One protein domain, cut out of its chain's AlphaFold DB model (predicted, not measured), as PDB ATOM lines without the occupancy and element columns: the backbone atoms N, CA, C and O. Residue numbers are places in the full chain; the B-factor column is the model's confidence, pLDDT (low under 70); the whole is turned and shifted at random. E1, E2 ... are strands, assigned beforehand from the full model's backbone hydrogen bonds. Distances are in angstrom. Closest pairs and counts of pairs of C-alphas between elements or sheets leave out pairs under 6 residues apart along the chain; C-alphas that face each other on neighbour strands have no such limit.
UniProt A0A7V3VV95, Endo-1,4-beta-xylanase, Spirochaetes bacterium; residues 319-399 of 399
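Overview. This is residues 319 to 399 of the 399 residues of the protein "Endo-1,4-beta-xylanase" of Spirochaetes bacterium (UniProt A0A7V3VV95). Little of this domain is regular structure: two small three-stranded sheets, E1-E6-E3 and E2-E5-E4, sit face to face as a small sandwich, with long loops around them. The 81 printed residues hold no named helix and six strands, E1 to E6; both sheets are antiparallel, and the class is all strand, with only 31 residues in named elements. The whole is compact, radius of gyration of the C-alphas 11.6 A, spanning 34 by 24 by 20 A.

Arrangement. E1, residues 324 to 327, is antiparallel to E6, residues 395 to 398, with N 324 and O 398 2.9 A apart. E3, residues 349 to 353, is E6's other neighbour, N 351 and O 397 2.9 A apart. E2, residues 330 to 336, is antiparallel to E5, residues 383 to 389, with N 332 and O 387 2.9 A apart. E4, residues 357 to 360, forms a hairpin with E5, N 359 and O 386 2.9 A apart. Between the sheets, the closest C-alphas of E5 and E6 are those of Gly 389 and His 395, 7.7 A.

Along the chain. E1 begins at C-alpha 324 (54.804, 56.363, 84.607); E6 ends at C-alpha 398 (59.175, 53.456, 84.613). E2 is 19.1 A long, E5 19.2 A.

Size, cuts and confidence. The links E2 to E3 and E4 to E5 are long. The printed part has no cut, and no printed residue is under 70.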
ATOM      1  N   GLU A 319      55.675  63.952  93.262       97.88
ATOM      2  CA  GLU A 319      55.476  62.521  93.488       97.88
ATOM      3  C   GLU A 319      54.693  61.883  92.333       97.88
ATOM      4  O   GLU A 319      53.668  62.420  91.914       97.88
ATOM      5  N   ILE A 320      55.189  60.756  91.817       98.12
ATOM      6  CA  ILE A 320      54.578  59.992  90.720       98.12
ATOM      7  C   ILE A 320      54.269  58.556  91.161       98.12
ATOM      8  O   ILE A 320      54.999  57.956  91.960       98.12
ATOM      9  N   SER A 321      53.201  57.986  90.610       97.25
ATOM     10  CA  SER A 321      52.876  56.561  90.738       97.25
ATOM     11  C   SER A 321      53.487  55.774  89.579       97.25
ATOM     12  O   SER A 321      53.550  56.293  88.475       97.25
ATOM     13  N   VAL A 322      53.928  54.539  89.829       95.06
ATOM     14  CA  VAL A 322      54.400  53.601  88.793       95.06
ATOM     15  C   VAL A 322      53.208  52.729  88.345       95.06
ATOM     16  O   VAL A 322      52.445  52.310  89.222       95.06
ATOM     17  N   PRO A 323      53.005  52.470  87.034       97.25
ATOM     18  CA  PRO A 323      53.848  52.884  85.909       97.25
ATOM     19  C   PRO A 323      53.696  54.369  85.556       97.25
ATOM     20  O   PRO A 323      52.634  54.965  85.739       97.25
ATOM     21  N   PHE A 324      54.763  54.963  85.024       98.06
ATOM     22  CA  PHE A 324      54.804  56.363  84.607       98.06
ATOM     23  C   PHE A 324      55.642  56.535  83.343       98.06
ATOM     24  O   PHE A 324      56.716  55.951  83.224       98.06
ATOM     25  N   THR A 325      55.186  57.398  82.439       97.06
ATOM     26  CA  THR A 325      55.883  57.720  81.191       97.06
ATOM     27  C   THR A 325      55.894  59.227  80.971       97.06
ATOM     28  O   THR A 325      54.905  59.915  81.233       97.06
ATOM     29  N   LYS A 326      57.012  59.742  80.461       97.56
ATOM     30  CA  LYS A 326      57.171  61.122  80.023       97.56
ATOM     31  C   LYS A 326      57.859  61.181  78.666       97.56
ATOM     32  O   LYS A 326      59.025  60.822  78.542       97.56
ATOM     33  N   ASP A 327      57.151  61.768  77.706       95.44
ATOM     34  CA  ASP A 327      57.700  62.207  76.429       95.44
ATOM     35  C   ASP A 327      57.946  63.721  76.395       95.44
ATOM     36  O   ASP A 327      57.224  64.527  77.010       95.44
ATOM     37  N   GLY A 328      58.936  64.110  75.600       90.56
ATOM     38  CA  GLY A 328      59.194  65.472  75.166       90.56
ATOM     39  C   GLY A 328      60.255  66.224  75.957       90.56
ATOM     40  O   GLY A 328      60.740  65.797  77.006       90.56
ATOM     41  N   ALA A 329      60.607  67.391  75.426       92.88
ATOM     42  CA  ALA A 329      61.631  68.243  76.002       92.88
ATOM     43  C   ALA A 329      61.199  68.791  77.370       92.88
ATOM     44  O   ALA A 329      60.009  68.968  77.655       92.88
ATOM     45  N   GLY A 330      62.183  69.096  78.207       96.31
ATOM     46  CA  GLY A 330      61.981  69.717  79.507       96.31
ATOM     47  C   GLY A 330      62.942  69.201  80.563       96.31
ATOM     48  O   GLY A 330      63.758  68.312  80.326       96.31
ATOM     49  N   GLU A 331      62.817  69.783  81.746       98.00
ATOM     50  CA  GLU A 331      63.602  69.449  82.924       98.00
ATOM     51  C   GLU A 331      62.627  69.196  84.074       98.00
ATOM     52  O   GLU A 331      61.819  70.063  84.410       98.00
ATOM     53  N   PHE A 332      62.648  67.982  84.624       97.69
ATOM     54  CA  PHE A 332      61.667  67.530  85.605       97.69
ATOM     55  C   PHE A 332      62.344  66.819  86.772       97.69
ATOM     56  O   PHE A 332      63.364  66.145  86.621       97.69
ATOM     57  N   TYR A 333      61.727  66.952  87.941       98.19
ATOM     58  CA  TYR A 333      62.159  66.325  89.179       98.19
ATOM     59  C   TYR A 333      60.984  65.532  89.742       98.19
ATOM     60  O   TYR A 333      59.980  66.113  90.161       98.19
ATOM     61  N   TRP A 334      61.103  64.205  89.753       98.38
ATOM     62  CA  TRP A 334      60.081  63.310  90.290       98.38
ATOM     63  C   TRP A 334      60.595  62.476  91.443       98.38
ATOM     64  O   TRP A 334      61.784  62.193  91.547       98.38
ATOM     65  N   LYS A 335      59.694  62.034  92.308       97.81
ATOM     66  CA  LYS A 335      60.006  61.019  93.309       97.81
ATOM     67  C   LYS A 335      58.951  59.926  93.303       97.81
ATOM     68  O   LYS A 335      57.785  60.194  93.033       97.81
ATOM     69  N   THR A 336      59.342  58.702  93.623       97.94
ATOM     70  CA  THR A 336      58.397  57.592  93.773       97.94
ATOM     71  C   THR A 336      58.867  56.602  94.830       97.94
ATOM     72  O   THR A 336      60.053  56.551  95.147       97.94
ATOM     73  N   LYS A 337      57.935  55.815  95.371       96.81
ATOM     74  CA  LYS A 337      58.212  54.610  96.171       96.81
ATOM     75  C   LYS A 337      57.937  53.316  95.397       96.81
ATOM     76  O   LYS A 337      58.015  52.239  95.975       96.81
ATOM     77  N   GLY A 338      57.557  53.421  94.122       95.38
ATOM     78  CA  GLY A 338      57.008  52.313  93.338       95.38
ATOM     79  C   GLY A 338      58.029  51.413  92.644       95.38
ATOM     80  O   GLY A 338      57.619  50.551  91.881       95.38
ATOM     81  N   PHE A 339      59.333  51.600  92.858       96.50
ATOM     82  CA  PHE A 339      60.343  50.727  92.254       96.50
ATOM     83  C   PHE A 339      60.315  49.359  92.947       96.50
ATOM     84  O   PHE A 339      60.403  49.276  94.175       96.50
ATOM     85  N   SER A 340      60.228  48.280  92.164       94.19
ATOM     86  CA  SER A 340      60.360  46.921  92.694       94.19
ATOM     87  C   SER A 340      61.770  46.714  93.238       94.19
ATOM     88  O   SER A 340      62.754  47.029  92.568       94.19
ATOM     89  N   THR A 341      61.859  46.166  94.449       93.25
ATOM     90  CA  THR A 341      63.108  45.726  95.095       93.25
ATOM     91  C   THR A 341      63.232  44.201  95.124       93.25
ATOM     92  O   THR A 341      64.160  43.659  95.724       93.25
ATOM     93  N   THR A 342      62.300  43.483  94.485       94.69
ATOM     94  CA  THR A 342      62.352  42.023  94.386       94.69
ATOM     95  C   THR A 342      63.511  41.607  93.483       94.69
ATOM     96  O   THR A 342      63.569  41.955  92.307       94.69
ATOM     97  N   GLN A 343      64.458  40.850  94.040       92.00
ATOM     98  CA  GLN A 343      65.633  40.393  93.300       92.00
ATOM     99  C   GLN A 343      65.221  39.575  92.065       92.00
ATOM    100  O   GLN A 343      64.420  38.649  92.180       92.00
ATOM    101  N   ASN A 344      65.835  39.866  90.913       87.50
ATOM    102  CA  ASN A 344      65.556  39.229  89.616       87.50
ATOM    103  C   ASN A 344      64.156  39.504  89.037       87.50
ATOM    104  O   ASN A 344      63.704  38.773  88.156       87.50
ATOM    105  N   ASP A 345      63.476  40.556  89.489       90.19
ATOM    106  CA  ASP A 345      62.241  41.029  88.870       90.19
ATOM    107  C   ASP A 345      62.546  41.932  87.664       90.19
ATOM    108  O   ASP A 345      62.656  43.150  87.775       90.19
ATOM    109  N   TYR A 346      62.709  41.318  86.494       88.19
ATOM    110  CA  TYR A 346      62.953  42.030  85.233       88.19
ATOM    111  C   TYR A 346      61.673  42.626  84.615       88.19
ATOM    112  O   TYR A 346      61.745  43.231  83.547       88.19
ATOM    113  N   SER A 347      60.507  42.445  85.254       88.44
ATOM    114  CA  SER A 347      59.240  43.013  84.773       88.44
ATOM    115  C   SER A 347      59.051  44.481  85.163       88.44
ATOM    116  O   SER A 347      58.298  45.176  84.486       88.44
ATOM    117  N   HIS A 348      59.802  44.956  86.165       94.56
ATOM    118  CA  HIS A 348      59.851  46.355  86.584       94.56
ATOM    119  C   HIS A 348      61.197  46.976  86.221       94.56
ATOM    120  O   HIS A 348      62.266  46.455  86.559       94.56
ATOM    121  N   TYR A 349      61.163  48.102  85.522       97.38
ATOM    122  CA  TYR A 349      62.360  48.728  84.972       97.38
ATOM    123  C   TYR A 349      62.182  50.228  84.793       97.38
ATOM    124  O   TYR A 349      61.070  50.732  84.662       97.38
ATOM    125  N   ILE A 350      63.306  50.935  84.717       97.50
ATOM    126  CA  ILE A 350      63.357  52.227  84.041       97.50
ATOM    127  C   ILE A 350      63.899  52.036  82.632       97.50
ATOM    128  O   ILE A 350      64.772  51.195  82.400       97.50
ATOM    129  N   ASN A 351      63.405  52.832  81.700       96.50
ATOM    130  CA  ASN A 351      63.921  52.904  80.346       96.50
ATOM    131  C   ASN A 351      63.892  54.355  79.867       96.50
ATOM    132  O   ASN A 351      63.015  55.132  80.243       96.50
ATOM    133  N   SER A 352      64.873  54.754  79.069       95.62
ATOM    134  CA  SER A 352      64.905  56.097  78.491       95.62
ATOM    135  C   SER A 352      65.696  56.129  77.200       95.62
ATOM    136  O   SER A 352      66.560  55.283  76.970       95.62
ATOM    137  N   TRP A 353      65.425  57.137  76.376       93.69
ATOM    138  CA  TRP A 353      66.214  57.454  75.192       93.69
ATOM    139  C   TRP A 353      66.103  58.941  74.859       93.69
ATOM    140  O   TRP A 353      65.141  59.620  75.229       93.69
ATOM    141  N   ASN A 354      67.092  59.456  74.127       89.31
ATOM    142  CA  ASN A 354      67.164  60.860  73.717       89.31
ATOM    143  C   ASN A 354      67.095  61.857  74.894       89.31
ATOM    144  O   ASN A 354      66.581  62.964  74.735       89.31
ATOM    145  N   LEU A 355      67.595  61.482  76.076       92.06
ATOM    146  CA  LEU A 355      67.734  62.366  77.236       92.06
ATOM    147  C   LEU A 355      69.143  62.949  77.329       92.06
ATOM    148  O   LEU A 355      70.126  62.261  77.047       92.06
ATOM    149  N   ASP A 356      69.225  64.197  77.787       92.88
ATOM    150  CA  ASP A 356      70.482  64.848  78.167       92.88
ATOM    151  C   ASP A 356      70.949  64.348  79.537       92.88
ATOM    152  O   ASP A 356      72.144  64.186  79.783       92.88
ATOM    153  N   ALA A 357      69.999  64.102  80.445       95.38
ATOM    154  CA  ALA A 357      70.263  63.521  81.749       95.38
ATOM    155  C   ALA A 357      69.073  62.696  82.239       95.38
ATOM    156  O   ALA A 357      67.916  63.103  82.138       95.38
ATOM    157  N   LEU A 358      69.392  61.560  82.848       97.88
ATOM    158  CA  LEU A 358      68.502  60.853  83.750       97.88
ATOM    159  C   LEU A 358      69.332  60.418  84.947       97.88
ATOM    160  O   LEU A 358      70.282  59.651  84.775       97.88
ATOM    161  N   THR A 359      69.005  60.892  86.144       97.75
ATOM    162  CA  THR A 359      69.601  60.353  87.368       97.75
ATOM    163  C   THR A 359      68.529  59.822  88.294       97.75
ATOM    164  O   THR A 359      67.433  60.368  88.364       97.75
ATOM    165  N   VAL A 360      68.853  58.746  89.006       97.56
ATOM    166  CA  VAL A 360      68.050  58.242  90.116       97.56
ATOM    167  C   VAL A 360      68.936  58.218  91.348       97.56
ATOM    168  O   VAL A 360      69.991  57.579  91.349       97.56
ATOM    169  N   ASN A 361      68.543  58.964  92.381       96.06
ATOM    170  CA  ASN A 361      69.319  59.160  93.609       96.06
ATOM    171  C   ASN A 361      70.745  59.677  93.334       96.06
ATOM    172  O   ASN A 361      71.702  59.291  94.000       96.06
ATOM    173  N   GLY A 362      70.892  60.531  92.314       92.19
ATOM    174  CA  GLY A 362      72.173  61.103  91.887       92.19
ATOM    175  C   GLY A 362      73.025  60.202  90.984       92.19
ATOM    176  O   GLY A 362      73.982  60.688  90.386       92.19
ATOM    177  N   THR A 363      72.667  58.926  90.816       95.50
ATOM    178  CA  THR A 363      73.358  58.002  89.901       95.50
ATOM    179  C   THR A 363      72.769  58.104  88.499       95.50
ATOM    180  O   THR A 363      71.552  58.091  88.341       95.50
ATOM    181  N   SER A 364      73.619  58.203  87.473       95.69
ATOM    182  CA  SER A 364      73.176  58.361  86.082       95.69
ATOM    183  C   SER A 364      72.703  57.049  85.449       95.69
ATOM    184  O   SER A 364      73.427  56.051  85.434       95.69
ATOM    185  N   TYR A 365      71.516  57.103  84.846       95.25
ATOM    186  CA  TYR A 365      70.876  56.031  84.078       95.25
ATOM    187  C   TYR A 365      70.391  56.518  82.706       95.25
ATOM    188  O   TYR A 365      69.490  55.936  82.111       95.25
ATOM    189  N   VAL A 366      70.985  57.604  82.213       96.19
ATOM    190  CA  VAL A 366      70.615  58.231  80.941       96.19
ATOM    191  C   VAL A 366      70.687  57.235  79.781       96.19
ATOM    192  O   VAL A 366      71.702  56.559  79.605       96.19
ATOM    193  N   ASN A 367      69.609  57.168  79.001       88.56
ATOM    194  CA  ASN A 367      69.486  56.391  77.767       88.56
ATOM    195  C   ASN A 367      69.765  54.888  77.940       88.56
ATOM    196  O   ASN A 367      70.459  54.272  77.129       88.56
ATOM    197  N   LYS A 368      69.281  54.311  79.044       90.56
ATOM    198  CA  LYS A 368      69.459  52.898  79.393       90.56
ATOM    199  C   LYS A 368      68.151  52.269  79.836       90.56
ATOM    200  O   LYS A 368      67.325  52.925  80.468       90.56
ATOM    201  N   TRP A 369      68.065  50.965  79.600       95.94
ATOM    202  CA  TRP A 369      67.135  50.073  80.274       95.94
ATOM    203  C   TRP A 369      67.803  49.478  81.519       95.94
ATOM    204  O   TRP A 369      68.906  48.931  81.421       95.94
ATOM    205  N   VAL A 370      67.169  49.597  82.688       95.69
ATOM    206  CA  VAL A 370      67.684  49.062  83.960       95.69
ATOM    207  C   VAL A 370      66.534  48.506  84.807       95.69
ATOM    208  O   VAL A 370      65.605  49.259  85.107       95.69
ATOM    209  N   PRO A 371      66.589  47.237  85.258       96.12
ATOM    210  CA  PRO A 371      65.609  46.693  86.197       96.12
ATOM    211  C   PRO A 371      65.607  47.477  87.510       96.12
ATOM    212  O   PRO A 371      66.675  47.734  88.078       96.12
ATOM    213  N   THR A 372      64.434  47.812  88.052       96.56
ATOM    214  CA  THR A 372      64.362  48.682  89.240       96.56
ATOM    215  C   THR A 372      65.010  48.062  90.476       96.56
ATOM    216  O   THR A 372      65.543  48.798  91.302       96.56
ATOM    217  N   PHE A 373      65.055  46.725  90.581       95.38
ATOM    218  CA  PHE A 373      65.680  46.041  91.724       95.38
ATOM    219  C   PHE A 373      67.194  46.279  91.819       95.38
ATOM    220  O   PHE A 373      67.790  46.061  92.872       95.38
ATOM    221  N   GLN A 374      67.828  46.732  90.734       95.12
ATOM    222  CA  GLN A 374      69.249  47.084  90.702       95.12
ATOM    223  C   GLN A 374      69.510  48.524  91.159       95.12
ATOM    224  O   GLN A 374      70.664  48.912  91.338       95.12
ATOM    225  N   ILE A 375      68.457  49.322  91.350       95.69
ATOM    226  CA  ILE A 375      68.550  50.733  91.710       95.69
ATOM    227  C   ILE A 375      68.229  50.865  93.203       95.69
ATOM    228  O   ILE A 375      67.070  50.725  93.596       95.69
ATOM    229  N   PRO A 376      69.216  51.156  94.066       91.38
ATOM    230  CA  PRO A 376      68.970  51.271  95.497       91.38
ATOM    231  C   PRO A 376      68.104  52.497  95.819       91.38
ATOM    232  O   PRO A 376      68.320  53.583  95.273       91.38
ATOM    233  N   ALA A 377      67.147  52.326  96.736       90.69
ATOM    234  CA  ALA A 377      66.363  53.428  97.291       90.69
ATOM    235  C   ALA A 377      67.248  54.390  98.100       90.69
ATOM    236  O   ALA A 377      68.279  53.997  98.655       90.69
ATOM    237  N   SER A 378      66.821  55.645  98.223       91.69
ATOM    238  CA  SER A 378      67.371  56.568  99.215       91.69
ATOM    239  C   SER A 378      66.994  56.128 100.633       91.69
ATOM    240  O   SER A 378      66.091  55.318 100.844       91.69
ATOM    241  N   SER A 379      67.684  56.675 101.638       90.88
ATOM    242  CA  SER A 379      67.497  56.308 103.051       90.88
ATOM    243  C   SER A 379      66.081  56.549 103.592       90.88
ATOM    244  O   SER A 379      65.713  55.984 104.616       90.88
ATOM    245  N   ASP A 380      65.292  57.393 102.930       93.25
ATOM    246  CA  ASP A 380      63.893  57.699 103.243       93.25
ATOM    247  C   ASP A 380      62.881  56.828 102.466       93.25
ATOM    248  O   ASP A 380      61.665  57.013 102.584       93.25
ATOM    249  N   GLY A 381      63.378  55.866 101.685       92.88
ATOM    250  CA  GLY A 381      62.582  54.929 100.898       92.88
ATOM    251  C   GLY A 381      62.065  55.483  99.569       92.88
ATOM    252  O   GLY A 381      61.230  54.826  98.952       92.88
ATOM    253  N   TYR A 382      62.512  56.664  99.132       96.88
ATOM    254  CA  TYR A 382      62.184  57.207  97.812       96.88
ATOM    255  C   TYR A 382      63.275  56.924  96.773       96.88
ATOM    256  O   TYR A 382      64.454  56.752  97.085       96.88
ATOM    257  N   TRP A 383      62.870  56.948  95.508       98.19
ATOM    258  CA  TRP A 383      63.749  57.144  94.362       98.19
ATOM    259  C   TRP A 383      63.496  58.535  93.797       98.19
ATOM    260  O   TRP A 383      62.392  58.828  93.341       98.19
ATOM    261  N   TYR A 384      64.514  59.388  93.857       97.88
ATOM    262  CA  TYR A 384      64.522  60.748  93.335       97.88
ATOM    263  C   TYR A 384      65.050  60.734  91.907       97.88
ATOM    264  O   TYR A 384      66.230  60.478  91.681       97.88
ATOM    265  N   ILE A 385      64.164  60.994  90.957       98.25
ATOM    266  CA  ILE A 385      64.413  60.959  89.525       98.25
ATOM    267  C   ILE A 385      64.601  62.393  89.032       98.25
ATOM    268  O   ILE A 385      63.721  63.239  89.200       98.25
ATOM    269  N   TYR A 386      65.734  62.661  88.399       98.31
ATOM    270  CA  TYR A 386      65.967  63.879  87.634       98.31
ATOM    271  C   TYR A 386      65.969  63.540  86.152       98.31
ATOM    272  O   TYR A 386      66.741  62.687  85.724       98.31
ATOM    273  N   TYR A 387      65.131  64.231  85.392       98.12
ATOM    274  CA  TYR A 387      65.014  64.120  83.947       98.12
ATOM    275  C   TYR A 387      65.429  65.436  83.303       98.12
ATOM    276  O   TYR A 387      64.965  66.503  83.712       98.12
ATOM    277  N   LYS A 388      66.204  65.355  82.225       98.06
ATOM    278  CA  LYS A 388      66.416  66.460  81.296       98.06
ATOM    279  C   LYS A 388      66.451  65.944  79.867       98.06
ATOM    280  O   LYS A 388      67.254  65.068  79.550       98.06
ATOM    281  N   GLY A 389      65.609  66.506  79.011       95.81
ATOM    282  CA  GLY A 389      65.581  66.214  77.583       95.81
ATOM    283  C   GLY A 389      65.502  67.491  76.758       95.81
ATOM    284  O   GLY A 389      64.660  68.351  77.023       95.81
ATOM    285  N   SER A 390      66.354  67.607  75.742       93.31
ATOM    286  CA  SER A 390      66.361  68.736  74.803       93.31
ATOM    287  C   SER A 390      65.488  68.501  73.567       93.31
ATOM    288  O   SER A 390      65.273  69.429  72.788       93.31
ATOM    289  N   TYR A 391      64.963  67.288  73.372       80.19
ATOM    290  CA  TYR A 391      64.261  66.905  72.149       80.19
ATOM    291  C   TYR A 391      62.767  66.689  72.383       80.19
ATOM    292  O   TYR A 391      62.343  66.158  73.406       80.19
ATOM    293  N   ALA A 392      61.943  67.026  71.388       84.81
ATOM    294  CA  ALA A 392      60.504  66.740  71.427       84.81
ATOM    295  C   ALA A 392      60.188  65.229  71.483       84.81
ATOM    296  O   ALA A 392      59.076  64.855  71.835       84.81
ATOM    297  N   TRP A 393      61.171  64.383  71.166       89.75
ATOM    298  CA  TRP A 393      61.111  62.920  71.207       89.75
ATOM    299  C   TRP A 393      62.010  62.309  72.303       89.75
ATOM    300  O   TRP A 393      62.339  61.122  72.255       89.75
ATOM    301  N   SER A 394      62.459  63.121  73.265       92.81
ATOM    302  CA  SER A 394      63.034  62.642  74.526       92.81
ATOM    303  C   SER A 394      62.013  61.767  75.257       92.81
ATOM    304  O   SER A 394      60.839  62.126  75.287       92.81
ATOM    305  N   HIS A 395      62.439  60.643  75.833       96.75
ATOM    306  CA  HIS A 395      61.533  59.703  76.493       96.75
ATOM    307  C   HIS A 395      62.110  59.154  77.793       96.75
ATOM    308  O   HIS A 395      63.295  58.824  77.886       96.75
ATOM    309  N   PHE A 396      61.231  58.986  78.772       98.06
ATOM    310  CA  PHE A 396      61.462  58.240  79.996       98.06
ATOM    311  C   PHE A 396      60.219  57.431  80.352       98.06
ATOM    312  O   PHE A 396      59.118  57.975  80.390       98.06
ATOM    313  N   GLU A 397      60.401  56.168  80.712       97.25
ATOM    314  CA  GLU A 397      59.372  55.354  81.342       97.25
ATOM    315  C   GLU A 397      59.917  54.630  82.572       97.25
ATOM    316  O   GLU A 397      61.093  54.270  82.661       97.25
ATOM    317  N   VAL A 398      59.019  54.400  83.519       97.25
ATOM    318  CA  VAL A 398      59.175  53.456  84.613       97.25
ATOM    319  C   VAL A 398      57.969  52.526  84.600       97.25
ATOM    320  O   VAL A 398      56.823  52.989  84.596       97.25
ATOM    321  N   LYS A 399      58.237  51.225  84.580       92.56
ATOM    322  CA  LYS A 399      57.234  50.168  84.693       92.56
ATOM    323  C   LYS A 399      57.404  49.389  85.979       92.56
ATOM    324  O   LYS A 399      58.569  49.200  86.406       92.56
TER     325      LYS A 399